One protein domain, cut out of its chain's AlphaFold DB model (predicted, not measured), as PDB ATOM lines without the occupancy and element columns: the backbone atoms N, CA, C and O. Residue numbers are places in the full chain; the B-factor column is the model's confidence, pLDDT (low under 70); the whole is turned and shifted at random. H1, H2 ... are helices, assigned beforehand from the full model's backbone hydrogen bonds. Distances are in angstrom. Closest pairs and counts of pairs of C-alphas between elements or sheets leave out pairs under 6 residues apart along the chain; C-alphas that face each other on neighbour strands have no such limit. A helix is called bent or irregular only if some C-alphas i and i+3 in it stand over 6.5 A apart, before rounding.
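AT A GLANCE: This is residues 52 to 117, 133 to 159 and 191 to 298 of the 363 residues of the protein "Hypothetical protein" of Alexandrium catenella (UniProt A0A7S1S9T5). Four long helices, H1, H2, H5 and H8, run side by side along the longest axis as an elongated bundle, with the shorter H3 packed along one side on H1 and H2 and H6 along the opposite side on H5 and H8. Short H4 crosses H1 and H3, and tiny H7 lies in the stretch between H6 and H8. The printed part has 201 residues with eight named helices, H1 to H8 in chain order, and no named strand: all helix. It is compact, with a radius of gyration of the C-alphas of 18.2 A, and only just elongated, with spans of 59 by 39 by 24 A.

IN THESE COORDINATES: H1, residues 52 to 79, begins at C-alpha 52 (350.065, 283.836, 181.505) and is 41.1 A long. H2, residues 83 to 116, measures 49.8 A. H3 is residues 133 to 147 and H4 residues 152 to 159. H5, residues 198 to 232, is the longest helix, 52.0 A from C-alpha 198 (360.567, 239.718, 182.426); it is irregular, with C-alphas 228 and 231 7.5 A apart. H6 is residues 235 to 248 and H7 residues 251 to 254. H8, residues 264 to 297, is 49.5 A long and ends at C-alpha 297 (341.150, 294.386, 181.071).

HOW THE PARTS SIT: H1 is the hub, touching H2, H3, H4, H5 and H8. H1, H2, H3, H5, H6 and H8 form an up and down bundle, each running against the one before it in the chain. H1 and H2 are a helical hairpin at a shallow tilt of 4 degrees, closest at the C-alphas of Lys 55 and Trp 108, 5.5 A. H1 and H8 run opposite ways at a shallow tilt of 28 degrees, closest at the C-alphas of Lys 60 and Ala 280, 5.2 A. H4 is about perpendicular to H1, at 80 degrees; the closest C-alphas, of Ala 68 and Gly 159, are 4.1 A apart. H3 touches residues 89 to 103 of H2, closest at the C-alphas of Arg 92 and Val 147, 4.8 A. H5 and H8 run the same way at a shallow tilt of 26 degrees, closest at the C-alphas of Ala 212 and Ala 272, 5.7 A. H5 and H6 are a helical hairpin, closest at the C-alphas of Trp 230 and Ala 238, 5.6 A. H6 touches residues 275 to 289 of H8, closest at the C-alphas of Lys 244 and Val 282, 6.5 A. H7 and H8 are close but not clearly touching, with the C-alphas of Ala 253 and Asn 275 closest at 6.9 A. H2 and H8 are among the pairs that stay apart. H1, H2, H3, H4 and H8 have every O i to N i+4 pair within hydrogen-bond range; H5 has 29 of 31 and H6 9 of 10, and H7 is too short for such a pair.

THE WHOLE: The two C-alphas farthest apart, of Ala 196 and Gln 298, are 61.1 A apart. Residues 118 to 132 are not printed, a gap of 23.7 A between C-alphas 117 and 133, and residues 160 to 190 are not printed, a gap of 18.9 A between C-alphas 159 and 191. Of the links that are printed whole, H7 to H8 is short and the others are tight. The mean pLDDT of the printed part is 94.0, and residue 117 alone is under 70.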
ATOM      1  N   SER A  52     350.321 284.852 180.484       93.38
ATOM      2  CA  SER A  52     350.065 283.836 181.505       93.38
ATOM      3  C   SER A  52     349.061 282.780 181.029       93.38
ATOM      4  O   SER A  52     349.308 281.598 181.264       93.38
ATOM      5  N   VAL A  53     348.003 283.149 180.294       93.38
ATOM      6  CA  VAL A  53     347.091 282.186 179.639       93.38
ATOM      7  C   VAL A  53     347.890 281.225 178.762       93.38
ATOM      8  O   VAL A  53     347.776 280.012 178.916       93.38
ATOM      9  N   ARG A  54     348.778 281.743 177.905       92.56
ATOM     10  CA  ARG A  54     349.572 280.918 176.977       92.56
ATOM     11  C   ARG A  54     350.525 279.965 177.688       92.56
ATOM     12  O   ARG A  54     350.617 278.799 177.313       92.56
ATOM     13  N   LYS A  55     351.216 280.431 178.732       94.44
ATOM     14  CA  LYS A  55     352.068 279.562 179.563       94.44
ATOM     15  C   LYS A  55     351.247 278.466 180.238       94.44
ATOM     16  O   LYS A  55     351.654 277.308 180.235       94.44
ATOM     17  N   CYS A  56     350.090 278.829 180.791       95.62
ATOM     18  CA  CYS A  56     349.186 277.896 181.453       95.62
ATOM     19  C   CYS A  56     348.690 276.815 180.482       95.62
ATOM     20  O   CYS A  56     348.828 275.622 180.765       95.62
ATOM     21  N   ARG A  57     348.217 277.235 179.303       95.44
ATOM     22  CA  ARG A  57     347.768 276.358 178.220       95.44
ATOM     23  C   ARG A  57     348.889 275.425 177.752       95.44
ATOM     24  O   ARG A  57     348.670 274.224 177.679       95.44
ATOM     25  N   ALA A  58     350.116 275.921 177.568       95.31
ATOM     26  CA  ALA A  58     351.257 275.084 177.181       95.31
ATOM     27  C   ALA A  58     351.518 273.919 178.160       95.31
ATOM     28  O   ALA A  58     351.730 272.786 177.722       95.31
ATOM     29  N   VAL A  59     351.466 274.172 179.477       96.19
ATOM     30  CA  VAL A  59     351.641 273.117 180.497       96.19
ATOM     31  C   VAL A  59     350.439 272.176 180.525       96.19
ATOM     32  O   VAL A  59     350.618 270.960 180.551       96.19
ATOM     33  N   LYS A  60     349.215 272.718 180.478       96.81
ATOM     34  CA  LYS A  60     347.975 271.927 180.461       96.81
ATOM     35  C   LYS A  60     347.964 270.950 179.284       96.81
ATOM     36  O   LYS A  60     347.689 269.766 179.460       96.81
ATOM     37  N   SER A  61     348.313 271.427 178.096       96.31
ATOM     38  CA  SER A  61     348.266 270.640 176.864       96.31
ATOM     39  C   SER A  61     349.368 269.582 176.823       96.31
ATOM     40  O   SER A  61     349.142 268.485 176.317       96.31
ATOM     41  N   HIS A  62     350.529 269.839 177.440       97.00
ATOM     42  CA  HIS A  62     351.520 268.788 177.685       97.00
ATOM     43  C   HIS A  62     350.999 267.716 178.662       97.00
ATOM     44  O   HIS A  62     351.167 266.532 178.380       97.00
ATOM     45  N   ALA A  63     350.283 268.092 179.729       97.25
ATOM     46  CA  ALA A  63     349.674 267.136 180.663       97.25
ATOM     47  C   ALA A  63     348.622 266.229 180.022       97.25
ATOM     48  O   ALA A  63     348.596 265.020 180.276       97.25
ATOM     49  N   VAL A  64     347.797 266.792 179.138       97.38
ATOM     50  CA  VAL A  64     346.835 266.035 178.325       97.38
ATOM     51  C   VAL A  64     347.560 265.069 177.382       97.38
ATOM     52  O   VAL A  64     347.224 263.886 177.348       97.38
ATOM     53  N   ARG A  65     348.586 265.533 176.651       97.94
ATOM     54  CA  ARG A  65     349.369 264.680 175.735       97.94
ATOM     55  C   ARG A  65     350.119 263.568 176.458       97.94
ATOM     56  O   ARG A  65     350.042 262.424 176.030       97.94
ATOM     57  N   SER A  66     350.821 263.878 177.546       98.12
ATOM     58  CA  SER A  66     351.624 262.903 178.294       98.12
ATOM     59  C   SER A  66     350.756 261.768 178.844       98.12
ATOM     60  O   SER A  66     351.099 260.591 178.721       98.12
ATOM     61  N   ARG A  67     349.569 262.108 179.356       97.94
ATOM     62  CA  ARG A  67     348.549 261.136 179.755       97.94
ATOM     63  C   ARG A  67     348.059 260.275 178.600       97.94
ATOM     64  O   ARG A  67     348.007 259.055 178.728       97.94
ATOM     65  N   ALA A  68     347.705 260.904 177.483       98.06
ATOM     66  CA  ALA A  68     347.228 260.196 176.304       98.06
ATOM     67  C   ALA A  68     348.278 259.208 175.771       98.06
ATOM     68  O   ALA A  68     347.949 258.068 175.457       98.06
ATOM     69  N   LEU A  69     349.550 259.618 175.759       98.56
ATOM     70  CA  LEU A  69     350.682 258.771 175.393       98.56
ATOM     71  C   LEU A  69     350.842 257.579 176.342       98.56
ATOM     72  O   LEU A  69     351.060 256.465 175.876       98.56
ATOM     73  N   ALA A  70     350.724 257.782 177.658       98.19
ATOM     74  CA  ALA A  70     350.790 256.685 178.623       98.19
ATOM     75  C   ALA A  70     349.644 255.674 178.428       98.19
ATOM     76  O   ALA A  70     349.886 254.467 178.423       98.19
ATOM     77  N   ALA A  71     348.417 256.155 178.209       98.19
ATOM     78  CA  ALA A  71     347.259 255.303 177.945       98.19
ATOM     79  C   ALA A  71     347.397 254.519 176.625       98.19
ATOM     80  O   ALA A  71     347.156 253.311 176.585       98.19
ATOM     81  N   GLU A  72     347.844 255.175 175.556       98.44
ATOM     82  CA  GLU A  72     348.098 254.525 174.267       98.44
ATOM     83  C   GLU A  72     349.212 253.471 174.375       98.44
ATOM     84  O   GLU A  72     349.070 252.360 173.873       98.44
ATOM     85  N   CYS A  73     350.289 253.770 175.105       98.31
ATOM     86  CA  CYS A  73     351.376 252.824 175.353       98.31
ATOM     87  C   CYS A  73     350.884 251.569 176.094       98.31
ATOM     88  O   CYS A  73     351.171 250.450 175.668       98.31
ATOM     89  N   LEU A  74     350.066 251.738 177.143       98.06
ATOM     90  CA  LEU A  74     349.429 250.619 177.847       98.06
ATOM     91  C   LEU A  74     348.515 249.803 176.926       98.06
ATOM     92  O   LEU A  74     348.525 248.577 177.015       98.06
ATOM     93  N   THR A  75     347.767 250.470 176.044       97.81
ATOM     94  CA  THR A  75     346.879 249.824 175.064       97.81
ATOM     95  C   THR A  75     347.674 248.961 174.088       97.81
ATOM     96  O   THR A  75     347.333 247.801 173.870       97.81
ATOM     97  N   GLN A  76     348.764 249.496 173.537       97.94
ATOM     98  CA  GLN A  76     349.617 248.759 172.608       97.94
ATOM     99  C   GLN A  76     350.316 247.585 173.299       97.94
ATOM    100  O   GLN A  76     350.290 246.481 172.765       97.94
ATOM    101  N   MET A  77     350.860 247.782 174.508       97.38
ATOM    102  CA  MET A  77     351.465 246.694 175.290       97.38
ATOM    103  C   MET A  77     350.470 245.568 175.588       97.38
ATOM    104  O   MET A  77     350.852 244.410 175.528       97.38
ATOM    105  N   ALA A  78     349.194 245.879 175.839       96.31
ATOM    106  CA  ALA A  78     348.157 244.865 176.058       96.31
ATOM    107  C   ALA A  78     347.884 243.985 174.826       96.31
ATOM    108  O   ALA A  78     347.365 242.878 174.955       96.31
ATOM    109  N   SER A  79     348.185 244.501 173.631       96.94
ATOM    110  CA  SER A  79     348.017 243.795 172.356       96.94
ATOM    111  C   SER A  79     349.291 243.117 171.848       96.94
ATOM    112  O   SER A  79     349.222 242.327 170.906       96.94
ATOM    113  N   SER A  80     350.440 243.424 172.452       97.00
ATOM    114  CA  SER A  80     351.726 242.817 172.125       97.00
ATOM    115  C   SER A  80     351.812 241.397 172.681       97.00
ATOM    116  O   SER A  80     351.225 241.070 173.709       97.00
ATOM    117  N   SER A  81     352.558 240.539 171.992       94.62
ATOM    118  CA  SER A  81     352.703 239.120 172.343       94.62
ATOM    119  C   SER A  81     354.155 238.680 172.508       94.62
ATOM    120  O   SER A  81     354.413 237.557 172.942       94.62
ATOM    121  N   SER A  82     355.108 239.552 172.168       96.69
ATOM    122  CA  SER A  82     356.534 239.254 172.225       96.69
ATOM    123  C   SER A  82     357.335 240.310 173.002       96.69
ATOM    124  O   SER A  82     356.989 241.496 172.991       96.69
ATOM    125  N   PRO A  83     358.461 239.909 173.622       95.81
ATOM    126  CA  PRO A  83     359.421 240.825 174.238       95.81
ATOM    127  C   PRO A  83     359.867 241.982 173.334       95.81
ATOM    128  O   PRO A  83     359.957 243.130 173.772       95.81
ATOM    129  N   GLU A  84     360.122 241.690 172.056       96.75
ATOM    130  CA  GLU A  84     360.569 242.678 171.068       96.75
ATOM    131  C   GLU A  84     359.497 243.747 170.819       96.75
ATOM    132  O   GLU A  84     359.811 244.937 170.743       96.75
ATOM    133  N   GLU A  85     358.223 243.350 170.771       97.38
ATOM    134  CA  GLU A  85     357.098 244.277 170.627       97.38
ATOM    135  C   GLU A  85     356.934 245.174 171.860       97.38
ATOM    136  O   GLU A  85     356.721 246.375 171.697       97.38
ATOM    137  N   HIS A  86     357.079 244.643 173.083       96.69
ATOM    138  CA  HIS A  86     357.018 245.450 174.311       96.69
ATOM    139  C   HIS A  86     358.076 246.558 174.321       96.69
ATOM    140  O   HIS A  86     357.764 247.725 174.582       96.69
ATOM    141  N   MET A  87     359.315 246.214 173.966       96.00
ATOM    142  CA  MET A  87     360.409 247.181 173.889       96.00
ATOM    143  C   MET A  87     360.224 248.172 172.734       96.00
ATOM    144  O   MET A  87     360.508 249.359 172.889       96.00
ATOM    145  N   ALA A  88     359.691 247.733 171.591       97.25
ATOM    146  CA  ALA A  88     359.394 248.623 170.471       97.25
ATOM    147  C   ALA A  88     358.289 249.642 170.808       97.25
ATOM    148  O   ALA A  88     358.406 250.815 170.444       97.25
ATOM    149  N   VAL A  89     357.230 249.218 171.511       98.00
ATOM    150  CA  VAL A  89     356.169 250.111 172.017       98.00
ATOM    151  C   VAL A  89     356.762 251.140 172.980       98.00
ATOM    152  O   VAL A  89     356.522 252.340 172.830       98.00
ATOM    153  N   GLN A  90     357.596 250.688 173.917       97.19
ATOM    154  CA  GLN A  90     358.280 251.553 174.874       97.19
ATOM    155  C   GLN A  90     359.152 252.610 174.171       97.19
ATOM    156  O   GLN A  90     359.060 253.794 174.503       97.19
ATOM    157  N   GLY A  91     359.923 252.219 173.150       97.62
ATOM    158  CA  GLY A  91     360.787 253.138 172.407       97.62
ATOM    159  C   GLY A  91     360.004 254.210 171.641       97.62
ATOM    160  O   GLY A  91     360.374 255.388 171.656       97.62
ATOM    161  N   ARG A  92     358.876 253.834 171.021       98.50
ATOM    162  CA  ARG A  92     357.965 254.792 170.368       98.50
ATOM    163  C   ARG A  92     357.371 255.784 171.365       98.50
ATOM    164  O   ARG A  92     357.360 256.986 171.103       98.50
ATOM    165  N   TRP A  93     356.931 255.297 172.524       98.31
ATOM    166  CA  TRP A  93     356.412 256.147 173.595       98.31
ATOM    167  C   TRP A  93     357.460 257.156 174.091       98.31
ATOM    168  O   TRP A  93     357.156 258.345 174.187       98.31
ATOM    169  N   GLN A  94     358.705 256.724 174.328       98.31
ATOM    170  CA  GLN A  94     359.790 257.624 174.738       98.31
ATOM    171  C   GLN A  94     360.054 258.717 173.694       98.31
ATOM    172  O   GLN A  94     360.187 259.892 174.040       98.31
ATOM    173  N   SER A  95     360.094 258.345 172.411       98.31
ATOM    174  CA  SER A  95     360.269 259.303 171.315       98.31
ATOM    175  C   SER A  95     359.139 260.339 171.279       98.31
ATOM    176  O   SER A  95     359.407 261.541 171.202       98.31
ATOM    177  N   ALA A  96     357.886 259.895 171.417       98.44
ATOM    178  CA  ALA A  96     356.723 260.775 171.453       98.44
ATOM    179  C   ALA A  96     356.731 261.724 172.667       98.44
ATOM    180  O   ALA A  96     356.383 262.899 172.532       98.44
ATOM    181  N   GLN A  97     357.174 261.256 173.841       97.94
ATOM    182  CA  GLN A  97     357.293 262.102 175.032       97.94
ATOM    183  C   GLN A  97     358.361 263.185 174.884       97.94
ATOM    184  O   GLN A  97     358.100 264.351 175.187       97.94
ATOM    185  N   LEU A  98     359.535 262.837 174.347       98.00
ATOM    186  CA  LEU A  98     360.596 263.810 174.075       98.00
ATOM    187  C   LEU A  98     360.122 264.912 173.116       98.00
ATOM    188  O   LEU A  98     360.361 266.093 173.374       98.00
ATOM    189  N   ALA A  99     359.402 264.546 172.051       97.88
ATOM    190  CA  ALA A  99     358.805 265.513 171.131       97.88
ATOM    191  C   ALA A  99     357.751 266.397 171.828       97.88
ATOM    192  O   ALA A  99     357.780 267.626 171.706       97.88
ATOM    193  N   SER A 100     356.866 265.794 172.632       97.44
ATOM    194  CA  SER A 100     355.841 266.515 173.399       97.44
ATOM    195  C   SER A 100     356.442 267.538 174.371       97.44
ATOM    196  O   SER A 100     355.896 268.640 174.509       97.44
ATOM    197  N   ARG A 101     357.563 267.194 175.023       96.62
ATOM    198  CA  ARG A 101     358.308 268.079 175.930       96.62
ATOM    199  C   ARG A 101     358.997 269.213 175.178       96.62
ATOM    200  O   ARG A 101     358.818 270.373 175.535       96.62
ATOM    201  N   ALA A 102     359.692 268.911 174.080       96.88
ATOM    202  CA  ALA A 102     360.335 269.931 173.252       96.88
ATOM    203  C   ALA A 102     359.331 270.993 172.761       96.88
ATOM    204  O   ALA A 102     359.631 272.189 172.767       96.88
ATOM    205  N   ARG A 103     358.105 270.580 172.406       95.56
ATOM    206  CA  ARG A 103     357.018 271.512 172.060       95.56
ATOM    207  C   ARG A 103     356.554 272.355 173.237       95.56
ATOM    208  O   ARG A 103     356.322 273.549 173.055       95.56
ATOM    209  N   GLN A 104     356.407 271.765 174.424       95.25
ATOM    210  CA  GLN A 104     356.063 272.519 175.630       95.25
ATOM    211  C   GLN A 104     357.108 273.610 175.896       95.25
ATOM    212  O   GLN A 104     356.737 274.771 176.076       95.25
ATOM    213  N   ASP A 105     358.395 273.262 175.855       94.94
ATOM    214  CA  ASP A 105     359.496 274.204 176.070       94.94
ATOM    215  C   ASP A 105     359.506 275.313 175.015       94.94
ATOM    216  O   ASP A 105     359.676 276.492 175.338       94.94
ATOM    217  N   GLN A 106     359.254 274.964 173.751       94.50
ATOM    218  CA  GLN A 106     359.137 275.937 172.671       94.50
ATOM    219  C   GLN A 106     357.949 276.885 172.886       94.50
ATOM    220  O   GLN A 106     358.110 278.101 172.759       94.50
ATOM    221  N   ALA A 107     356.765 276.362 173.213       93.06
ATOM    222  CA  ALA A 107     355.563 277.157 173.463       93.06
ATOM    223  C   ALA A 107     355.748 278.086 174.673       93.06
ATOM    224  O   ALA A 107     355.442 279.280 174.609       93.06
ATOM    225  N   TRP A 108     356.343 277.569 175.748       92.62
ATOM    226  CA  TRP A 108     356.694 278.349 176.928       92.62
ATOM    227  C   TRP A 108     357.713 279.451 176.603       92.62
ATOM    228  O   TRP A 108     357.549 280.603 177.011       92.62
ATOM    229  N   GLY A 109     358.749 279.123 175.827       92.12
ATOM    230  CA  GLY A 109     359.761 280.068 175.362       92.12
ATOM    231  C   GLY A 109     359.168 281.185 174.503       92.12
ATOM    232  O   GLY A 109     359.461 282.357 174.747       92.12
ATOM    233  N   LYS A 110     358.274 280.852 173.562       89.88
ATOM    234  CA  LYS A 110     357.523 281.827 172.750       89.88
ATOM    235  C   LYS A 110     356.702 282.774 173.633       89.88
ATOM    236  O   LYS A 110     356.747 283.985 173.430       89.88
ATOM    237  N   ALA A 111     356.010 282.253 174.649       89.75
ATOM    238  CA  ALA A 111     355.249 283.078 175.589       89.75
ATOM    239  C   ALA A 111     356.156 284.015 176.413       89.75
ATOM    240  O   ALA A 111     355.828 285.184 176.617       89.75
ATOM    241  N   HIS A 112     357.332 283.549 176.845       89.12
ATOM    242  CA  HIS A 112     358.303 284.393 177.550       89.12
ATOM    243  C   HIS A 112     358.889 285.493 176.649       89.12
ATOM    244  O   HIS A 112     359.023 286.643 177.070       89.12
ATOM    245  N   GLN A 113     359.190 285.169 175.391       86.81
ATOM    246  CA  GLN A 113     359.642 286.150 174.403       86.81
ATOM    247  C   GLN A 113     358.565 287.209 174.136       86.81
ATOM    248  O   GLN A 113     358.884 288.399 174.094       86.81
ATOM    249  N   ALA A 114     357.293 286.806 174.051       84.62
ATOM    250  CA  ALA A 114     356.172 287.737 173.942       84.62
ATOM    251  C   ALA A 114     356.075 288.675 175.161       84.62
ATOM    252  O   ALA A 114     355.754 289.849 174.992       84.62
ATOM    253  N   ALA A 115     356.423 288.206 176.371       83.19
ATOM    254  CA  ALA A 115     356.483 289.037 177.578       83.19
ATOM    255  C   ALA A 115     357.605 290.089 177.556       83.19
ATOM    256  O   ALA A 115     357.337 291.244 177.886       83.19
ATOM    257  N   GLY A 116     358.836 289.699 177.208       76.06
ATOM    258  CA  GLY A 116     360.035 290.527 177.411       76.06
ATOM    259  C   GLY A 116     360.420 291.460 176.259       76.06
ATOM    260  O   GLY A 116     361.286 292.322 176.424       76.06
ATOM    261  N   SER A 117     359.828 291.303 175.076       63.62
ATOM    262  CA  SER A 117     360.371 291.938 173.875       63.62
ATOM    263  C   SER A 117     359.871 293.368 173.634       63.62
ATOM    264  O   SER A 117     359.038 293.621 172.770       63.62
ATOM    265  N   SER A 133     344.544 276.796 169.693       74.62
ATOM    266  CA  SER A 133     343.817 275.550 169.423       74.62
ATOM    267  C   SER A 133     344.411 274.746 168.254       74.62
ATOM    268  O   SER A 133     344.511 273.523 168.355       74.62
ATOM    269  N   ASP A 134     344.833 275.401 167.170       79.25
ATOM    270  CA  ASP A 134     345.371 274.714 165.984       79.25
ATOM    271  C   ASP A 134     346.725 274.059 166.313       79.25
ATOM    272  O   ASP A 134     346.955 272.884 166.013       79.25
ATOM    273  N   ASP A 135     347.575 274.776 167.058       87.06
ATOM    274  CA  ASP A 135     348.862 274.273 167.562       87.06
ATOM    275  C   ASP A 135     348.692 273.008 168.444       87.06
ATOM    276  O   ASP A 135     349.581 272.150 168.501       87.06
ATOM    277  N   GLU A 136     347.565 272.873 169.154       91.06
ATOM    278  CA  GLU A 136     347.274 271.721 170.016       91.06
ATOM    279  C   GLU A 136     346.858 270.473 169.232       91.06
ATOM    280  O   GLU A 136     347.342 269.379 169.552       91.06
ATOM    281  N   GLU A 137     346.004 270.618 168.210       94.06
ATOM    282  CA  GLU A 137     345.613 269.503 167.335       94.06
ATOM    283  C   GLU A 137     346.836 268.979 166.568       94.06
ATOM    284  O   GLU A 137     347.070 267.767 166.545       94.06
ATOM    285  N   GLU A 138     347.688 269.872 166.051       95.44
ATOM    286  CA  GLU A 138     348.948 269.498 165.400       95.44
ATOM    287  C   GLU A 138     349.906 268.762 166.349       95.44
ATOM    288  O   GLU A 138     350.479 267.729 165.989       95.44
ATOM    289  N   ALA A 139     350.070 269.256 167.581       96.12
ATOM    290  CA  ALA A 139     350.939 268.621 168.569       96.12
ATOM    291  C   ALA A 139     350.438 267.225 168.973       96.12
ATOM    292  O   ALA A 139     351.240 266.310 169.172       96.12
ATOM    293  N   MET A 140     349.122 267.042 169.101       97.94
ATOM    294  CA  MET A 140     348.538 265.729 169.373       97.94
ATOM    295  C   MET A 140     348.677 264.790 168.169       97.94
ATOM    296  O   MET A 140     348.953 263.604 168.341       97.94
ATOM    297  N   GLN A 141     348.522 265.315 166.953       97.88
ATOM    298  CA  GLN A 141     348.668 264.557 165.717       97.88
ATOM    299  C   GLN A 141     350.099 264.049 165.513       97.88
ATOM    300  O   GLN A 141     350.274 262.895 165.117       97.88
ATOM    301  N   GLU A 142     351.115 264.861 165.815       98.06
ATOM    302  CA  GLU A 142     352.512 264.410 165.815       98.06
ATOM    303  C   GLU A 142     352.745 263.335 166.883       98.06
ATOM    304  O   GLU A 142     353.297 262.277 166.581       98.06
ATOM    305  N   ALA A 143     352.287 263.565 168.118       98.25
ATOM    306  CA  ALA A 143     352.446 262.603 169.207       98.25
ATOM    307  C   ALA A 143     351.811 261.243 168.861       98.25
ATOM    308  O   ALA A 143     352.425 260.200 169.086       98.25
ATOM    309  N   ALA A 144     350.621 261.258 168.249       98.38
ATOM    310  CA  ALA A 144     349.926 260.072 167.761       98.38
ATOM    311  C   ALA A 144     350.727 259.334 166.674       98.38
ATOM    312  O   ALA A 144     350.837 258.111 166.718       98.38
ATOM    313  N   GLN A 145     351.335 260.058 165.728       98.38
ATOM    314  CA  GLN A 145     352.182 259.453 164.693       98.38
ATOM    315  C   GLN A 145     353.433 258.795 165.289       98.38
ATOM    316  O   GLN A 145     353.754 257.666 164.927       98.38
ATOM    317  N   LEU A 146     354.111 259.470 166.223       98.38
ATOM    318  CA  LEU A 146     355.332 258.963 166.856       98.38
ATOM    319  C   LEU A 146     355.076 257.706 167.695       98.38
ATOM    320  O   LEU A 146     355.861 256.760 167.644       98.38
ATOM    321  N   VAL A 147     353.964 257.672 168.438       98.44
ATOM    322  CA  VAL A 147     353.598 256.503 169.254       98.44
ATOM    323  C   VAL A 147     352.983 255.368 168.420       98.44
ATOM    324  O   VAL A 147     352.922 254.226 168.875       98.44
ATOM    325  N   GLY A 148     352.567 255.644 167.180       98.12
ATOM    326  CA  GLY A 148     351.915 254.677 166.292       98.12
ATOM    327  C   GLY A 148     350.412 254.510 166.544       98.12
ATOM    328  O   GLY A 148     349.862 253.454 166.241       98.12
ATOM    329  N   ALA A 149     349.746 255.527 167.095       97.81
ATOM    330  CA  ALA A 149     348.304 255.516 167.320       97.81
ATOM    331  C   ALA A 149     347.530 255.646 165.998       97.81
ATOM    332  O   ALA A 149     347.862 256.460 165.134       97.81
ATOM    333  N   ALA A 150     346.432 254.900 165.866       96.75
ATOM    334  CA  ALA A 150     345.604 254.926 164.658       96.75
ATOM    335  C   ALA A 150     344.808 256.235 164.481       96.75
ATOM    336  O   ALA A 150     344.455 256.598 163.358       96.75
ATOM    337  N   ASN A 151     344.480 256.933 165.576       96.88
ATOM    338  CA  ASN A 151     343.632 258.125 165.548       96.88
ATOM    339  C   ASN A 151     344.018 259.132 166.647       96.88
ATOM    340  O   ASN A 151     343.775 258.898 167.833       96.88
ATOM    341  N   ALA A 152     344.542 260.291 166.236       97.69
ATOM    342  CA  ALA A 152     344.945 261.362 167.145       97.69
ATOM    343  C   ALA A 152     343.782 261.946 167.961       97.69
ATOM    344  O   ALA A 152     343.972 262.323 169.113       97.69
ATOM    345  N   ARG A 153     342.561 261.982 167.410       96.81
ATOM    346  CA  ARG A 153     341.374 262.506 168.110       96.81
ATOM    347  C   ARG A 153     340.917 261.582 169.228       96.81
ATOM    348  O   ARG A 153     340.557 262.064 170.298       96.81
ATOM    349  N   THR A 154     340.960 260.268 169.008       96.75
ATOM    350  CA  THR A 154     340.674 259.288 170.067       96.75
ATOM    351  C   THR A 154     341.695 259.411 171.193       96.75
ATOM    352  O   THR A 154     341.315 259.481 172.358       96.75
ATOM    353  N   MET A 155     342.979 259.522 170.842       97.31
ATOM    354  CA  MET A 155     344.056 259.734 171.809       97.31
ATOM    355  C   MET A 155     343.854 261.043 172.597       97.31
ATOM    356  O   MET A 155     343.933 261.041 173.825       97.31
ATOM    357  N   ALA A 156     343.485 262.137 171.922       96.81
ATOM    358  CA  ALA A 156     343.142 263.405 172.569       96.81
ATOM    359  C   ALA A 156     341.988 263.259 173.568       96.81
ATOM    360  O   ALA A 156     342.083 263.734 174.699       96.81
ATOM    361  N   ALA A 157     340.916 262.566 173.172       96.00
ATOM    362  CA  ALA A 157     339.747 262.351 174.016       96.00
ATOM    363  C   ALA A 157     340.099 261.590 175.304       96.00
ATOM    364  O   ALA A 157     339.652 261.987 176.379       96.00
ATOM    365  N   VAL A 158     340.951 260.560 175.214       95.75
ATOM    366  CA  VAL A 158     341.470 259.829 176.385       95.75
ATOM    367  C   VAL A 158     342.308 260.750 177.275       95.75
ATOM    368  O   VAL A 158     342.113 260.786 178.488       95.75
ATOM    369  N   GLY A 159     343.191 261.562 176.687       95.69
ATOM    370  CA  GLY A 159     343.996 262.541 177.425       95.69
ATOM    371  C   GLY A 159     343.165 263.582 178.182       95.69
ATOM    372  O   GLY A 159     343.558 264.015 179.266       95.69
ATOM    373  N   LEU A 191     347.715 246.410 185.210       97.56
ATOM    374  CA  LEU A 191     348.908 246.462 186.050       97.56
ATOM    375  C   LEU A 191     348.673 245.831 187.427       97.56
ATOM    376  O   LEU A 191     349.591 245.828 188.234       97.56
ATOM    377  N   ARG A 192     347.465 245.337 187.743       97.19
ATOM    378  CA  ARG A 192     347.179 244.735 189.060       97.19
ATOM    379  C   ARG A 192     347.966 243.456 189.320       97.19
ATOM    380  O   ARG A 192     348.288 243.176 190.472       97.19
ATOM    381  N   GLU A 193     348.234 242.696 188.266       97.44
ATOM    382  CA  GLU A 193     348.995 241.452 188.309       97.44
ATOM    383  C   GLU A 193     350.365 241.687 187.672       97.44
ATOM    384  O   GLU A 193     350.475 242.337 186.630       97.44
ATOM    385  N   GLU A 194     351.414 241.195 188.329       97.31
ATOM    386  CA  GLU A 194     352.777 241.274 187.813       97.31
ATOM    387  C   GLU A 194     352.918 240.347 186.595       97.31
ATOM    388  O   GLU A 194     352.568 239.165 186.697       97.31
ATOM    389  N   PRO A 195     353.410 240.843 185.444       97.06
ATOM    390  CA  PRO A 195     353.660 239.992 184.289       97.06
ATOM    391  C   PRO A 195     354.660 238.878 184.611       97.06
ATOM    392  O   PRO A 195     355.687 239.120 185.241       97.06
ATOM    393  N   ALA A 196     354.388 237.662 184.132       96.25
ATOM    394  CA  ALA A 196     355.327 236.544 184.264       96.25
ATOM    395  C   ALA A 196     356.545 236.681 183.332       96.25
ATOM    396  O   ALA A 196     357.595 236.099 183.600       96.25
ATOM    397  N   ASP A 197     356.395 237.422 182.231       95.69
ATOM    398  CA  ASP A 197     357.474 237.726 181.298       95.69
ATOM    399  C   ASP A 197     358.314 238.911 181.806       95.69
ATOM    400  O   ASP A 197     357.798 240.002 182.066       95.69
ATOM    401  N   GLU A 198     359.628 238.707 181.920       96.75
ATOM    402  CA  GLU A 198     360.567 239.718 182.426       96.75
ATOM    403  C   GLU A 198     360.628 240.959 181.524       96.75
ATOM    404  O   GLU A 198     360.795 242.080 182.013       96.75
ATOM    405  N   SER A 199     360.454 240.788 180.210       95.00
ATOM    406  CA  SER A 199     360.531 241.897 179.255       95.00
ATOM    407  C   SER A 199     359.281 242.771 179.312       95.00
ATOM    408  O   SER A 199     359.392 243.994 179.293       95.00
ATOM    409  N   GLU A 200     358.097 242.171 179.449       95.81
ATOM    410  CA  GLU A 200     356.850 242.894 179.713       95.81
ATOM    411  C   GLU A 200     356.904 243.642 181.051       95.81
ATOM    412  O   GLU A 200     356.567 244.829 181.111       95.81
ATOM    413  N   CYS A 201     357.365 242.971 182.115       97.31
ATOM    414  CA  CYS A 201     357.541 243.570 183.438       97.31
ATOM    415  C   CYS A 201     358.467 244.796 183.363       97.31
ATOM    416  O   CYS A 201     358.094 245.893 183.791       97.31
ATOM    417  N   THR A 202     359.622 244.640 182.710       97.25
ATOM    418  CA  THR A 202     360.593 245.716 182.475       97.25
ATOM    419  C   THR A 202     359.985 246.859 181.663       97.25
ATOM    420  O   THR A 202     360.104 248.019 182.053       97.25
ATOM    421  N   ALA A 203     359.295 246.571 180.557       96.88
ATOM    422  CA  ALA A 203     358.718 247.601 179.698       96.88
ATOM    423  C   ALA A 203     357.627 248.416 180.416       96.88
ATOM    424  O   ALA A 203     357.614 249.647 180.322       96.88
ATOM    425  N   LYS A 204     356.750 247.755 181.185       97.75
ATOM    426  CA  LYS A 204     355.714 248.414 181.998       97.75
ATOM    427  C   LYS A 204     356.311 249.234 183.144       97.75
ATOM    428  O   LYS A 204     355.816 250.326 183.427       97.75
ATOM    429  N   PHE A 205     357.381 248.753 183.778       98.00
ATOM    430  CA  PHE A 205     358.079 249.516 184.811       98.00
ATOM    431  C   PHE A 205     358.775 250.759 184.233       98.00
ATOM    432  O   PHE A 205     358.588 251.856 184.755       98.00
ATOM    433  N   LEU A 206     359.476 250.627 183.100       98.12
ATOM    434  CA  LEU A 206     360.094 251.757 182.392       98.12
ATOM    435  C   LEU A 206     359.063 252.799 181.938       98.12
ATOM    436  O   LEU A 206     359.339 254.000 181.966       98.12
ATOM    437  N   LEU A 207     357.870 252.356 181.528       97.88
ATOM    438  CA  LEU A 207     356.755 253.254 181.231       97.88
ATOM    439  C   LEU A 207     356.349 254.060 182.472       97.88
ATOM    440  O   LEU A 207     356.157 255.272 182.372       97.88
ATOM    441  N   TYR A 208     356.241 253.412 183.637       97.94
ATOM    442  CA  TYR A 208     355.980 254.112 184.893       97.94
ATOM    443  C   TYR A 208     357.075 255.134 185.215       97.94
ATOM    444  O   TYR A 208     356.746 256.293 185.461       97.94
ATOM    445  N   GLU A 209     358.352 254.745 185.190       98.25
ATOM    446  CA  GLU A 209     359.457 255.645 185.547       98.25
ATOM    447  C   GLU A 209     359.474 256.891 184.662       98.25
ATOM    448  O   GLU A 209     359.560 258.021 185.150       98.25
ATOM    449  N   GLY A 210     359.329 256.689 183.353       98.19
ATOM    450  CA  GLY A 210     359.274 257.793 182.415       98.19
ATOM    451  C   GLY A 210     358.038 258.672 182.638       98.19
ATOM    452  O   GLY A 210     358.163 259.893 182.698       98.19
ATOM    453  N   TYR A 211     356.848 258.084 182.805       98.25
ATOM    454  CA  TYR A 211     355.628 258.862 183.024       98.25
ATOM    455  C   TYR A 211     355.666 259.642 184.344       98.25
ATOM    456  O   TYR A 211     355.320 260.821 184.370       98.25
ATOM    457  N   ALA A 212     356.150 259.034 185.428       97.75
ATOM    458  CA  ALA A 212     356.344 259.705 186.709       97.75
ATOM    459  C   ALA A 212     357.314 260.890 186.590       97.75
ATOM    460  O   ALA A 212     357.043 261.955 187.146       97.75
ATOM    461  N   SER A 213     358.391 260.739 185.809       97.94
ATOM    462  CA  SER A 213     359.318 261.834 185.508       97.94
ATOM    463  C   SER A 213     358.644 262.983 184.748       97.94
ATOM    464  O   SER A 213     358.907 264.149 185.054       97.94
ATOM    465  N   GLU A 214     357.744 262.700 183.797       97.81
ATOM    466  CA  GLU A 214     356.946 263.759 183.157       97.81
ATOM    467  C   GLU A 214     356.032 264.451 184.176       97.81
ATOM    468  O   GLU A 214     355.945 265.677 184.199       97.81
ATOM    469  N   VAL A 215     355.368 263.693 185.057       97.19
ATOM    470  CA  VAL A 215     354.487 264.250 186.101       97.19
ATOM    471  C   VAL A 215     355.253 265.170 187.050       97.19
ATOM    472  O   VAL A 215     354.773 266.257 187.379       97.19
ATOM    473  N   GLU A 216     356.470 264.803 187.437       97.12
ATOM    474  CA  GLU A 216     357.341 265.663 188.236       97.12
ATOM    475  C   GLU A 216     357.726 266.958 187.498       97.12
ATOM    476  O   GLU A 216     357.666 268.051 188.070       97.12
ATOM    477  N   GLN A 217     358.054 266.875 186.208       96.62
ATOM    478  CA  GLN A 217     358.385 268.050 185.394       96.62
ATOM    479  C   GLN A 217     357.185 268.974 185.170       96.62
ATOM    480  O   GLN A 217     357.319 270.203 185.216       96.62
ATOM    481  N   MET A 218     355.993 268.406 184.990       96.56
ATOM    482  CA  MET A 218     354.742 269.162 184.918       96.56
ATOM    483  C   MET A 218     354.466 269.910 186.214       96.56
ATOM    484  O   MET A 218     354.137 271.098 186.177       96.56
ATOM    485  N   ARG A 219     354.686 269.257 187.360       96.94
ATOM    486  CA  ARG A 219     354.621 269.906 188.671       96.94
ATOM    487  C   ARG A 219     355.608 271.071 188.754       96.94
ATOM    488  O   ARG A 219     355.210 272.172 189.128       96.94
ATOM    489  N   GLY A 220     356.861 270.867 188.352       97.12
ATOM    490  CA  GLY A 220     357.869 271.932 188.303       97.12
ATOM    491  C   GLY A 220     357.443 273.118 187.428       97.12
ATOM    492  O   GLY A 220     357.552 274.273 187.843       97.12
ATOM    493  N   SER A 221     356.880 272.839 186.252       96.62
ATOM    494  CA  SER A 221     356.376 273.854 185.317       96.62
ATOM    495  C   SER A 221     355.189 274.635 185.886       96.62
ATOM    496  O   SER A 221     355.139 275.857 185.755       96.62
ATOM    497  N   LEU A 222     354.259 273.960 186.567       96.31
ATOM    498  CA  LEU A 222     353.115 274.578 187.240       96.31
ATOM    499  C   LEU A 222     353.561 275.480 188.398       96.31
ATOM    500  O   LEU A 222     353.075 276.603 188.531       96.31
ATOM    501  N   LEU A 223     354.513 275.031 189.218       95.75
ATOM    502  CA  LEU A 223     355.054 275.840 190.315       95.75
ATOM    503  C   LEU A 223     355.804 277.070 189.796       95.75
ATOM    504  O   LEU A 223     355.622 278.172 190.315       95.75
ATOM    505  N   LYS A 224     356.591 276.905 188.727       95.38
ATOM    506  CA  LYS A 224     357.250 278.019 188.036       95.38
ATOM    507  C   LYS A 224     356.229 279.004 187.462       95.38
ATOM    508  O   LYS A 224     356.353 280.204 187.683       95.38
ATOM    509  N   PHE A 225     355.197 278.501 186.782       94.88
ATOM    510  CA  PHE A 225     354.089 279.305 186.257       94.88
ATOM    511  C   PHE A 225     353.457 280.173 187.348       94.88
ATOM    512  O   PHE A 225     353.272 281.379 187.171       94.88
ATOM    513  N   HIS A 226     353.139 279.538 188.474       94.19
ATOM    514  CA  HIS A 226     352.516 280.177 189.618       94.19
ATOM    515  C   HIS A 226     353.404 281.290 190.190       94.19
ATOM    516  O   HIS A 226     352.946 282.422 190.346       94.19
ATOM    517  N   ALA A 227     354.691 281.003 190.412       93.56
ATOM    518  CA  ALA A 227     355.663 281.971 190.917       93.56
ATOM    519  C   ALA A 227     355.859 283.186 189.989       93.56
ATOM    520  O   ALA A 227     356.118 284.285 190.473       93.56
ATOM    521  N   GLU A 228     355.710 283.010 188.674       91.25
ATOM    522  CA  GLU A 228     355.832 284.093 187.690       91.25
ATOM    523  C   GLU A 228     354.543 284.915 187.508       91.25
ATOM    524  O   GLU A 228     354.624 286.064 187.080       91.25
ATOM    525  N   SER A 229     353.362 284.353 187.797       87.12
ATOM    526  CA  SER A 229     352.072 284.971 187.428       87.12
ATOM    527  C   SER A 229     351.333 285.653 188.586       87.12
ATOM    528  O   SER A 229     350.452 286.477 188.344       87.12
ATOM    529  N   TRP A 230     351.656 285.331 189.842       82.94
ATOM    530  CA  TRP A 230     350.828 285.718 190.996       82.94
ATOM    531  C   TRP A 230     350.785 287.228 191.288       82.94
ATOM    532  O   TRP A 230     349.815 287.701 191.876       82.94
ATOM    533  N   THR A 231     351.789 288.005 190.867       82.25
ATOM    534  CA  THR A 231     351.822 289.465 191.084       82.25
ATOM    535  C   THR A 231     350.945 290.243 190.104       82.25
ATOM    536  O   THR A 231     350.613 291.396 190.370       82.25
ATOM    537  N   ALA A 232     350.566 289.626 188.981       82.38
ATOM    538  CA  ALA A 232     349.799 290.266 187.914       82.38
ATOM    539  C   ALA A 232     348.279 290.066 188.050       82.38
ATOM    540  O   ALA A 232     347.512 290.642 187.278       82.38
ATOM    541  N   VAL A 233     347.824 289.256 189.015       87.69
ATOM    542  CA  VAL A 233     346.403 288.925 189.201       87.69
ATOM    543  C   VAL A 233     345.818 289.582 190.459       87.69
ATOM    544  O   VAL A 233     346.544 289.853 191.417       87.69
ATOM    545  N   PRO A 234     344.493 289.827 190.513       90.62
ATOM    546  CA  PRO A 234     343.843 290.329 191.721       90.62
ATOM    547  C   PRO A 234     344.057 289.411 192.931       90.62
ATOM    548  O   PRO A 234     344.057 288.189 192.798       90.62
ATOM    549  N   ALA A 235     344.134 289.992 194.133       90.62
ATOM    550  CA  ALA A 235     344.443 289.263 195.370       90.62
ATOM    551  C   ALA A 235     343.518 288.059 195.641       90.62
ATOM    552  O   ALA A 235     343.975 287.022 196.116       90.62
ATOM    553  N   ALA A 236     342.227 288.166 195.306       89.00
ATOM    554  CA  ALA A 236     341.283 287.056 195.449       89.00
ATOM    555  C   ALA A 236     341.611 285.877 194.512       89.00
ATOM    556  O   ALA A 236     341.515 284.723 194.925       89.00
ATOM    557  N   VAL A 237     342.039 286.167 193.277       90.88
ATOM    558  CA  VAL A 237     342.475 285.153 192.304       90.88
ATOM    559  C   VAL A 237     343.790 284.531 192.764       90.88
ATOM    560  O   VAL A 237     343.890 283.309 192.803       90.88
ATOM    561  N   ALA A 238     344.756 285.343 193.208       92.19
ATOM    562  CA  ALA A 238     346.021 284.850 193.759       92.19
ATOM    563  C   ALA A 238     345.800 283.884 194.938       92.19
ATOM    564  O   ALA A 238     346.366 282.795 194.957       92.19
ATOM    565  N   ALA A 239     344.919 284.232 195.883       92.12
ATOM    566  CA  ALA A 239     344.617 283.388 197.039       92.12
ATOM    567  C   ALA A 239     343.962 282.044 196.657       92.12
ATOM    568  O   ALA A 239     344.243 281.015 197.283       92.12
ATOM    569  N   ASP A 240     343.094 282.032 195.638       92.25
ATOM    570  CA  ASP A 240     342.521 280.794 195.096       92.25
ATOM    571  C   ASP A 240     343.583 279.941 194.385       92.25
ATOM    572  O   ASP A 240     343.656 278.729 194.615       92.25
ATOM    573  N   MET A 241     344.453 280.571 193.587       94.00
ATOM    574  CA  MET A 241     345.575 279.895 192.932       94.00
ATOM    575  C   MET A 241     346.498 279.232 193.956       94.00
ATOM    576  O   MET A 241     346.726 278.024 193.881       94.00
ATOM    577  N   ASP A 242     346.912 279.975 194.981       94.00
ATOM    578  CA  ASP A 242     347.710 279.490 196.108       94.00
ATOM    579  C   ASP A 242     347.078 278.269 196.788       94.00
ATOM    580  O   ASP A 242     347.742 277.273 197.091       94.00
ATOM    581  N   LYS A 243     345.767 278.335 197.055       94.00
ATOM    582  CA  LYS A 243     345.028 277.234 197.681       94.00
ATOM    583  C   LYS A 243     345.062 275.981 196.805       94.00
ATOM    584  O   LYS A 243     345.265 274.887 197.334       94.00
ATOM    585  N   LYS A 244     344.869 276.129 195.493       94.25
ATOM    586  CA  LYS A 244     344.896 275.018 194.532       94.25
ATOM    587  C   LYS A 244     346.291 274.408 194.402       94.25
ATOM    588  O   LYS A 244     346.400 273.183 194.445       94.25
ATOM    589  N   VAL A 245     347.340 275.234 194.330       94.75
ATOM    590  CA  VAL A 245     348.737 274.770 194.275       94.75
ATOM    591  C   VAL A 245     349.114 273.987 195.531       94.75
ATOM    592  O   VAL A 245     349.620 272.875 195.421       94.75
ATOM    593  N   ARG A 246     348.782 274.491 196.728       93.62
ATOM    594  CA  ARG A 246     349.044 273.767 197.989       93.62
ATOM    595  C   ARG A 246     348.398 272.380 198.041       93.62
ATOM    596  O   ARG A 246     348.931 271.487 198.691       93.62
ATOM    597  N   GLY A 247     347.264 272.186 197.367       92.88
ATOM    598  CA  GLY A 247     346.602 270.884 197.288       92.88
ATOM    599  C   GLY A 247     347.399 269.831 196.508       92.88
ATOM    600  O   GLY A 247     347.319 268.649 196.844       92.88
ATOM    601  N   ILE A 248     348.180 270.253 195.506       93.00
ATOM    602  CA  ILE A 248     349.035 269.367 194.695       93.00
ATOM    603  C   ILE A 248     350.176 268.784 195.542       93.00
ATOM    604  O   ILE A 248     350.543 267.632 195.350       93.00
ATOM    605  N   ASP A 249     350.667 269.543 196.524       88.56
ATOM    606  CA  ASP A 249     351.822 269.190 197.364       88.56
ATOM    607  C   ASP A 249     351.449 268.580 198.719       88.56
ATOM    608  O   ASP A 249     352.273 268.483 199.630       88.56
ATOM    609  N   SER A 250     350.191 268.182 198.895       90.81
ATOM    610  CA  SER A 250     349.762 267.553 200.142       90.81
ATOM    611  C   SER A 250     350.449 266.197 200.350       90.81
ATOM    612  O   SER A 250     350.734 265.472 199.399       90.81
ATOM    613  N   ALA A 251     350.673 265.806 201.610       88.00
ATOM    614  CA  ALA A 251     351.216 264.482 201.934       88.00
ATOM    615  C   ALA A 251     350.361 263.355 201.321       88.00
ATOM    616  O   ALA A 251     350.885 262.381 200.782       88.00
ATOM    617  N   GLU A 252     349.038 263.541 201.315       87.06
ATOM    618  CA  GLU A 252     348.099 262.660 200.625       87.06
ATOM    619  C   GLU A 252     348.391 262.580 199.121       87.06
ATOM    620  O   GLU A 252     348.397 261.487 198.559       87.06
ATOM    621  N   ALA A 253     348.690 263.703 198.457       86.38
ATOM    622  CA  ALA A 253     349.047 263.766 197.038       86.38
ATOM    623  C   ALA A 253     350.404 263.120 196.700       86.38
ATOM    624  O   ALA A 253     350.632 262.820 195.534       86.38
ATOM    625  N   MET A 254     351.240 262.787 197.685       84.88
ATOM    626  CA  MET A 254     352.546 262.148 197.461       84.88
ATOM    627  C   MET A 254     352.617 260.687 197.932       84.88
ATOM    628  O   MET A 254     353.527 259.966 197.537       84.88
ATOM    629  N   GLY A 255     351.653 260.221 198.733       88.81
ATOM    630  CA  GLY A 255     351.635 258.849 199.251       88.81
ATOM    631  C   GLY A 255     351.084 257.803 198.274       88.81
ATOM    632  O   GLY A 255     350.120 258.057 197.541       88.81
ATOM    633  N   ILE A 256     351.659 256.600 198.321       88.69
ATOM    634  CA  ILE A 256     351.079 255.362 197.779       88.69
ATOM    635  C   ILE A 256     350.588 254.485 198.945       88.69
ATOM    636  O   ILE A 256     351.147 254.586 200.036       88.69
ATOM    637  N   PRO A 257     349.530 253.671 198.774       85.94
ATOM    638  CA  PRO A 257     349.088 252.754 199.823       85.94
ATOM    639  C   PRO A 257     350.160 251.704 200.154       85.94
ATOM    640  O   PRO A 257     350.673 251.052 199.245       85.94
ATOM    641  N   ASP A 258     350.436 251.500 201.442       81.69
ATOM    642  CA  ASP A 258     351.297 250.415 201.923       81.69
ATOM    643  C   ASP A 258     350.518 249.091 202.040       81.69
ATOM    644  O   ASP A 258     349.323 249.077 202.349       81.69
ATOM    645  N   GLY A 259     351.203 247.958 201.844       82.50
ATOM    646  CA  GLY A 259     350.672 246.625 202.171       82.50
ATOM    647  C   GLY A 259     349.574 246.087 201.243       82.50
ATOM    648  O   GLY A 259     348.823 245.193 201.638       82.50
ATOM    649  N   ALA A 260     349.457 246.613 200.024       88.81
ATOM    650  CA  ALA A 260     348.525 246.093 199.032       88.81
ATOM    651  C   ALA A 260     348.995 244.754 198.429       88.81
ATOM    652  O   ALA A 260     350.186 244.455 198.386       88.81
ATOM    653  N   ARG A 261     348.038 243.937 197.970       92.38
ATOM    654  CA  ARG A 261     348.304 242.633 197.325       92.38
ATOM    655  C   ARG A 261     348.513 242.734 195.811       92.38
ATOM    656  O   ARG A 261     348.901 241.744 195.201       92.38
ATOM    657  N   GLU A 262     348.182 243.878 195.223       96.06
ATOM    658  CA  GLU A 262     348.343 244.162 193.795       96.06
ATOM    659  C   GLU A 262     349.809 244.525 193.507       96.06
ATOM    660  O   GLU A 262     350.538 244.971 194.399       96.06
ATOM    661  N   TRP A 263     350.252 244.345 192.263       96.75
ATOM    662  CA  TRP A 263     351.608 244.711 191.855       96.75
ATOM    663  C   TRP A 263     351.855 246.206 192.095       96.75
ATOM    664  O   TRP A 263     351.042 247.058 191.736       96.75
ATOM    665  N   PHE A 264     352.981 246.549 192.722       95.44
ATOM    666  CA  PHE A 264     353.227 247.908 193.216       95.44
ATOM    667  C   PHE A 264     353.174 248.973 192.102       95.44
ATOM    668  O   PHE A 264     352.720 250.095 192.345       95.44
ATOM    669  N   VAL A 265     353.543 248.606 190.867       96.56
ATOM    670  CA  VAL A 265     353.479 249.477 189.682       96.56
ATOM    671  C   VAL A 265     352.056 249.972 189.414       96.56
ATOM    672  O   VAL A 265     351.887 251.129 189.036       96.56
ATOM    673  N   PHE A 266     351.014 249.180 189.698       96.88
ATOM    674  CA  PHE A 266     349.622 249.637 189.607       96.88
ATOM    675  C   PHE A 266     349.360 250.860 190.485       96.88
ATOM    676  O   PHE A 266     348.811 251.862 190.021       96.88
ATOM    677  N   HIS A 267     349.762 250.801 191.757       95.81
ATOM    678  CA  HIS A 267     349.534 251.891 192.701       95.81
ATOM    679  C   HIS A 267     350.334 253.132 192.334       95.81
ATOM    680  O   HIS A 267     349.791 254.237 192.386       95.81
ATOM    681  N   MET A 268     351.591 252.952 191.928       96.25
ATOM    682  CA  MET A 268     352.443 254.055 191.498       96.25
ATOM    683  C   MET A 268     351.892 254.725 190.234       96.25
ATOM    684  O   MET A 268     351.772 255.948 190.188       96.25
ATOM    685  N   MET A 269     351.462 253.939 189.245       97.44
ATOM    686  CA  MET A 269     350.939 254.472 187.989       97.44
ATOM    687  C   MET A 269     349.589 255.159 188.178       97.44
ATOM    688  O   MET A 269     349.379 256.274 187.704       97.44
ATOM    689  N   ARG A 270     348.698 254.564 188.980       95.88
ATOM    690  CA  ARG A 270     347.435 255.198 189.379       95.88
ATOM    691  C   ARG A 270     347.668 256.502 190.140       95.88
ATOM    692  O   ARG A 270     346.883 257.445 190.022       95.88
ATOM    693  N   LYS A 271     348.727 256.560 190.949       95.94
ATOM    694  CA  LYS A 271     349.094 257.761 191.691       95.94
ATOM    695  C   LYS A 271     349.606 258.864 190.768       95.94
ATOM    696  O   LYS A 271     349.120 259.990 190.871       95.94
ATOM    697  N   ALA A 272     350.520 258.531 189.858       96.50
ATOM    698  CA  ALA A 272     351.028 259.447 188.840       96.50
ATOM    699  C   ALA A 272     349.883 260.013 187.985       96.50
ATOM    700  O   ALA A 272     349.763 261.229 187.852       96.50
ATOM    701  N   GLU A 273     348.978 259.151 187.519       96.62
ATOM    702  CA  GLU A 273     347.803 259.538 186.732       96.62
ATOM    703  C   GLU A 273     346.866 260.482 187.503       96.62
ATOM    704  O   GLU A 273     346.475 261.540 187.006       96.62
ATOM    705  N   ARG A 274     346.549 260.164 188.766       95.25
ATOM    706  CA  ARG A 274     345.720 261.044 189.607       95.25
ATOM    707  C   ARG A 274     346.360 262.420 189.786       95.25
ATOM    708  O   ARG A 274     345.659 263.432 189.729       95.25
ATOM    709  N   ASN A 275     347.667 262.461 190.029       95.88
ATOM    710  CA  ASN A 275     348.401 263.708 190.212       95.88
ATOM    711  C   ASN A 275     348.431 264.523 188.913       95.88
ATOM    712  O   ASN A 275     348.164 265.725 188.945       95.88
ATOM    713  N   ASN A 276     348.663 263.871 187.774       96.94
ATOM    714  CA  ASN A 276     348.595 264.496 186.461       96.94
ATOM    715  C   ASN A 276     347.220 265.128 186.195       96.94
ATOM    716  O   ASN A 276     347.130 266.324 185.913       96.94
ATOM    717  N   LEU A 277     346.142 264.355 186.362       95.38
ATOM    718  CA  LEU A 277     344.775 264.835 186.154       95.38
ATOM    719  C   LEU A 277     344.441 266.007 187.087       95.38
ATOM    720  O   LEU A 277     343.827 266.992 186.672       95.38
ATOM    721  N   LYS A 278     344.887 265.937 188.349       95.19
ATOM    722  CA  LYS A 278     344.704 267.023 189.315       95.19
ATOM    723  C   LYS A 278     345.406 268.305 188.866       95.19
ATOM    724  O   LYS A 278     344.795 269.369 188.942       95.19
ATOM    725  N   MET A 279     346.650 268.216 188.398       97.00
ATOM    726  CA  MET A 279     347.399 269.374 187.898       97.00
ATOM    727  C   MET A 279     346.772 269.958 186.634       97.00
ATOM    728  O   MET A 279     346.591 271.171 186.561       97.00
ATOM    729  N   ALA A 280     346.372 269.115 185.682       96.38
ATOM    730  CA  ALA A 280     345.685 269.553 184.471       96.38
ATOM    731  C   ALA A 280     344.364 270.281 184.794       96.38
ATOM    732  O   ALA A 280     344.104 271.347 184.243       96.38
ATOM    733  N   SER A 281     343.582 269.785 185.761       95.69
ATOM    734  CA  SER A 281     342.365 270.460 186.241       95.69
ATOM    735  C   SER A 281     342.654 271.801 186.934       95.69
ATOM    736  O   SER A 281     341.919 272.774 186.746       95.69
ATOM    737  N   VAL A 282     343.734 271.890 187.722       95.44
ATOM    738  CA  VAL A 282     344.171 273.159 188.331       95.44
ATOM    739  C   VAL A 282     344.558 274.174 187.254       95.44
ATOM    740  O   VAL A 282     344.114 275.321 187.326       95.44
ATOM    741  N   LEU A 283     345.321 273.751 186.243       96.19
ATOM    742  CA  LEU A 283     345.721 274.592 185.115       96.19
ATOM    743  C   LEU A 283     344.511 275.055 184.298       96.19
ATOM    744  O   LEU A 283     344.412 276.239 184.007       96.19
ATOM    745  N   GLU A 284     343.538 274.187 184.020       95.00
ATOM    746  CA  GLU A 284     342.293 274.592 183.352       95.00
ATOM    747  C   GLU A 284     341.537 275.674 184.150       95.00
ATOM    748  O   GLU A 284     341.012 276.637 183.592       95.00
ATOM    749  N   GLY A 285     341.506 275.556 185.482       93.69
ATOM    750  CA  GLY A 285     340.926 276.586 186.346       93.69
ATOM    751  C   GLY A 285     341.693 277.915 186.309       93.69
ATOM    752  O   GLY A 285     341.075 278.981 186.380       93.69
ATOM    753  N   PHE A 286     343.024 277.865 186.210       94.50
ATOM    754  CA  PHE A 286     343.872 279.056 186.086       94.50
ATOM    755  C   PHE A 286     343.679 279.735 184.738       94.50
ATOM    756  O   PHE A 286     343.455 280.939 184.701       94.50
ATOM    757  N   GLU A 287     343.696 278.960 183.660       93.94
ATOM    758  CA  GLU A 287     343.449 279.424 182.301       93.94
ATOM    759  C   GLU A 287     342.126 280.185 182.209       93.94
ATOM    760  O   GLU A 287     342.149 281.359 181.861       93.94
ATOM    761  N   LYS A 288     341.005 279.600 182.654       92.44
ATOM    762  CA  LYS A 288     339.692 280.276 182.647       92.44
ATOM    763  C   LYS A 288     339.691 281.583 183.441       92.44
ATOM    764  O   LYS A 288     339.093 282.575 183.025       92.44
ATOM    765  N   SER A 289     340.364 281.597 184.593       91.44
ATOM    766  CA  SER A 289     340.469 282.800 185.429       91.44
ATOM    767  C   SER A 289     341.276 283.897 184.730       91.44
ATOM    768  O   SER A 289     340.910 285.069 184.781       91.44
ATOM    769  N   LEU A 290     342.361 283.525 184.053       92.00
ATOM    770  CA  LEU A 290     343.238 284.450 183.338       92.00
ATOM    771  C   LEU A 290     342.620 284.937 182.029       92.00
ATOM    772  O   LEU A 290     342.728 286.121 181.732       92.00
ATOM    773  N   GLU A 291     341.922 284.076 181.292       90.12
ATOM    774  CA  GLU A 291     341.138 284.444 180.110       90.12
ATOM    775  C   GLU A 291     340.066 285.469 180.481       90.12
ATOM    776  O   GLU A 291     339.934 286.497 179.816       90.12
ATOM    777  N   PHE A 292     339.367 285.255 181.601       87.56
ATOM    778  CA  PHE A 292     338.420 286.231 182.129       87.56
ATOM    779  C   PHE A 292     339.101 287.574 182.439       87.56
ATOM    780  O   PHE A 292     338.599 288.628 182.047       87.56
ATOM    781  N   LEU A 293     340.264 287.574 183.097       87.25
ATOM    782  CA  LEU A 293     341.009 288.810 183.376       87.25
ATOM    783  C   LEU A 293     341.494 289.500 182.089       87.25
ATOM    784  O   LEU A 293     341.375 290.720 181.965       87.25
ATOM    785  N   ALA A 294     341.996 288.742 181.117       85.81
ATOM    786  CA  ALA A 294     342.472 289.247 179.831       85.81
ATOM    787  C   ALA A 294     341.329 289.794 178.957       85.81
ATOM    788  O   ALA A 294     341.521 290.744 178.195       85.81
ATOM    789  N   ALA A 295     340.128 289.216 179.043       83.00
ATOM    790  CA  ALA A 295     338.940 289.701 178.344       83.00
ATOM    791  C   ALA A 295     338.423 291.022 178.934       83.00
ATOM    792  O   ALA A 295     338.067 291.928 178.189       83.00
ATOM    793  N   ASN A 296     338.436 291.164 180.263       82.25
ATOM    794  CA  ASN A 296     337.872 292.337 180.940       82.25
ATOM    795  C   ASN A 296     338.833 293.533 181.061       82.25
ATOM    796  O   ASN A 296     338.394 294.648 181.328       82.25
ATOM    797  N   SER A 297     340.141 293.328 180.895       80.94
ATOM    798  CA  SER A 297     341.150 294.386 181.071       80.94
ATOM    799  C   SER A 297     341.317 295.292 179.848       80.94
ATOM    800  O   SER A 297     341.687 296.456 180.005       80.94
ATOM    801  N   GLN A 298     340.993 294.805 178.646       83.69
ATOM    802  CA  GLN A 298     341.014 295.598 177.417       83.69
ATOM    803  C   GLN A 298     339.687 295.462 176.660       83.69
ATOM    804  O   GLN A 298     339.528 294.576 175.825       83.69
TER     805      GLN A 298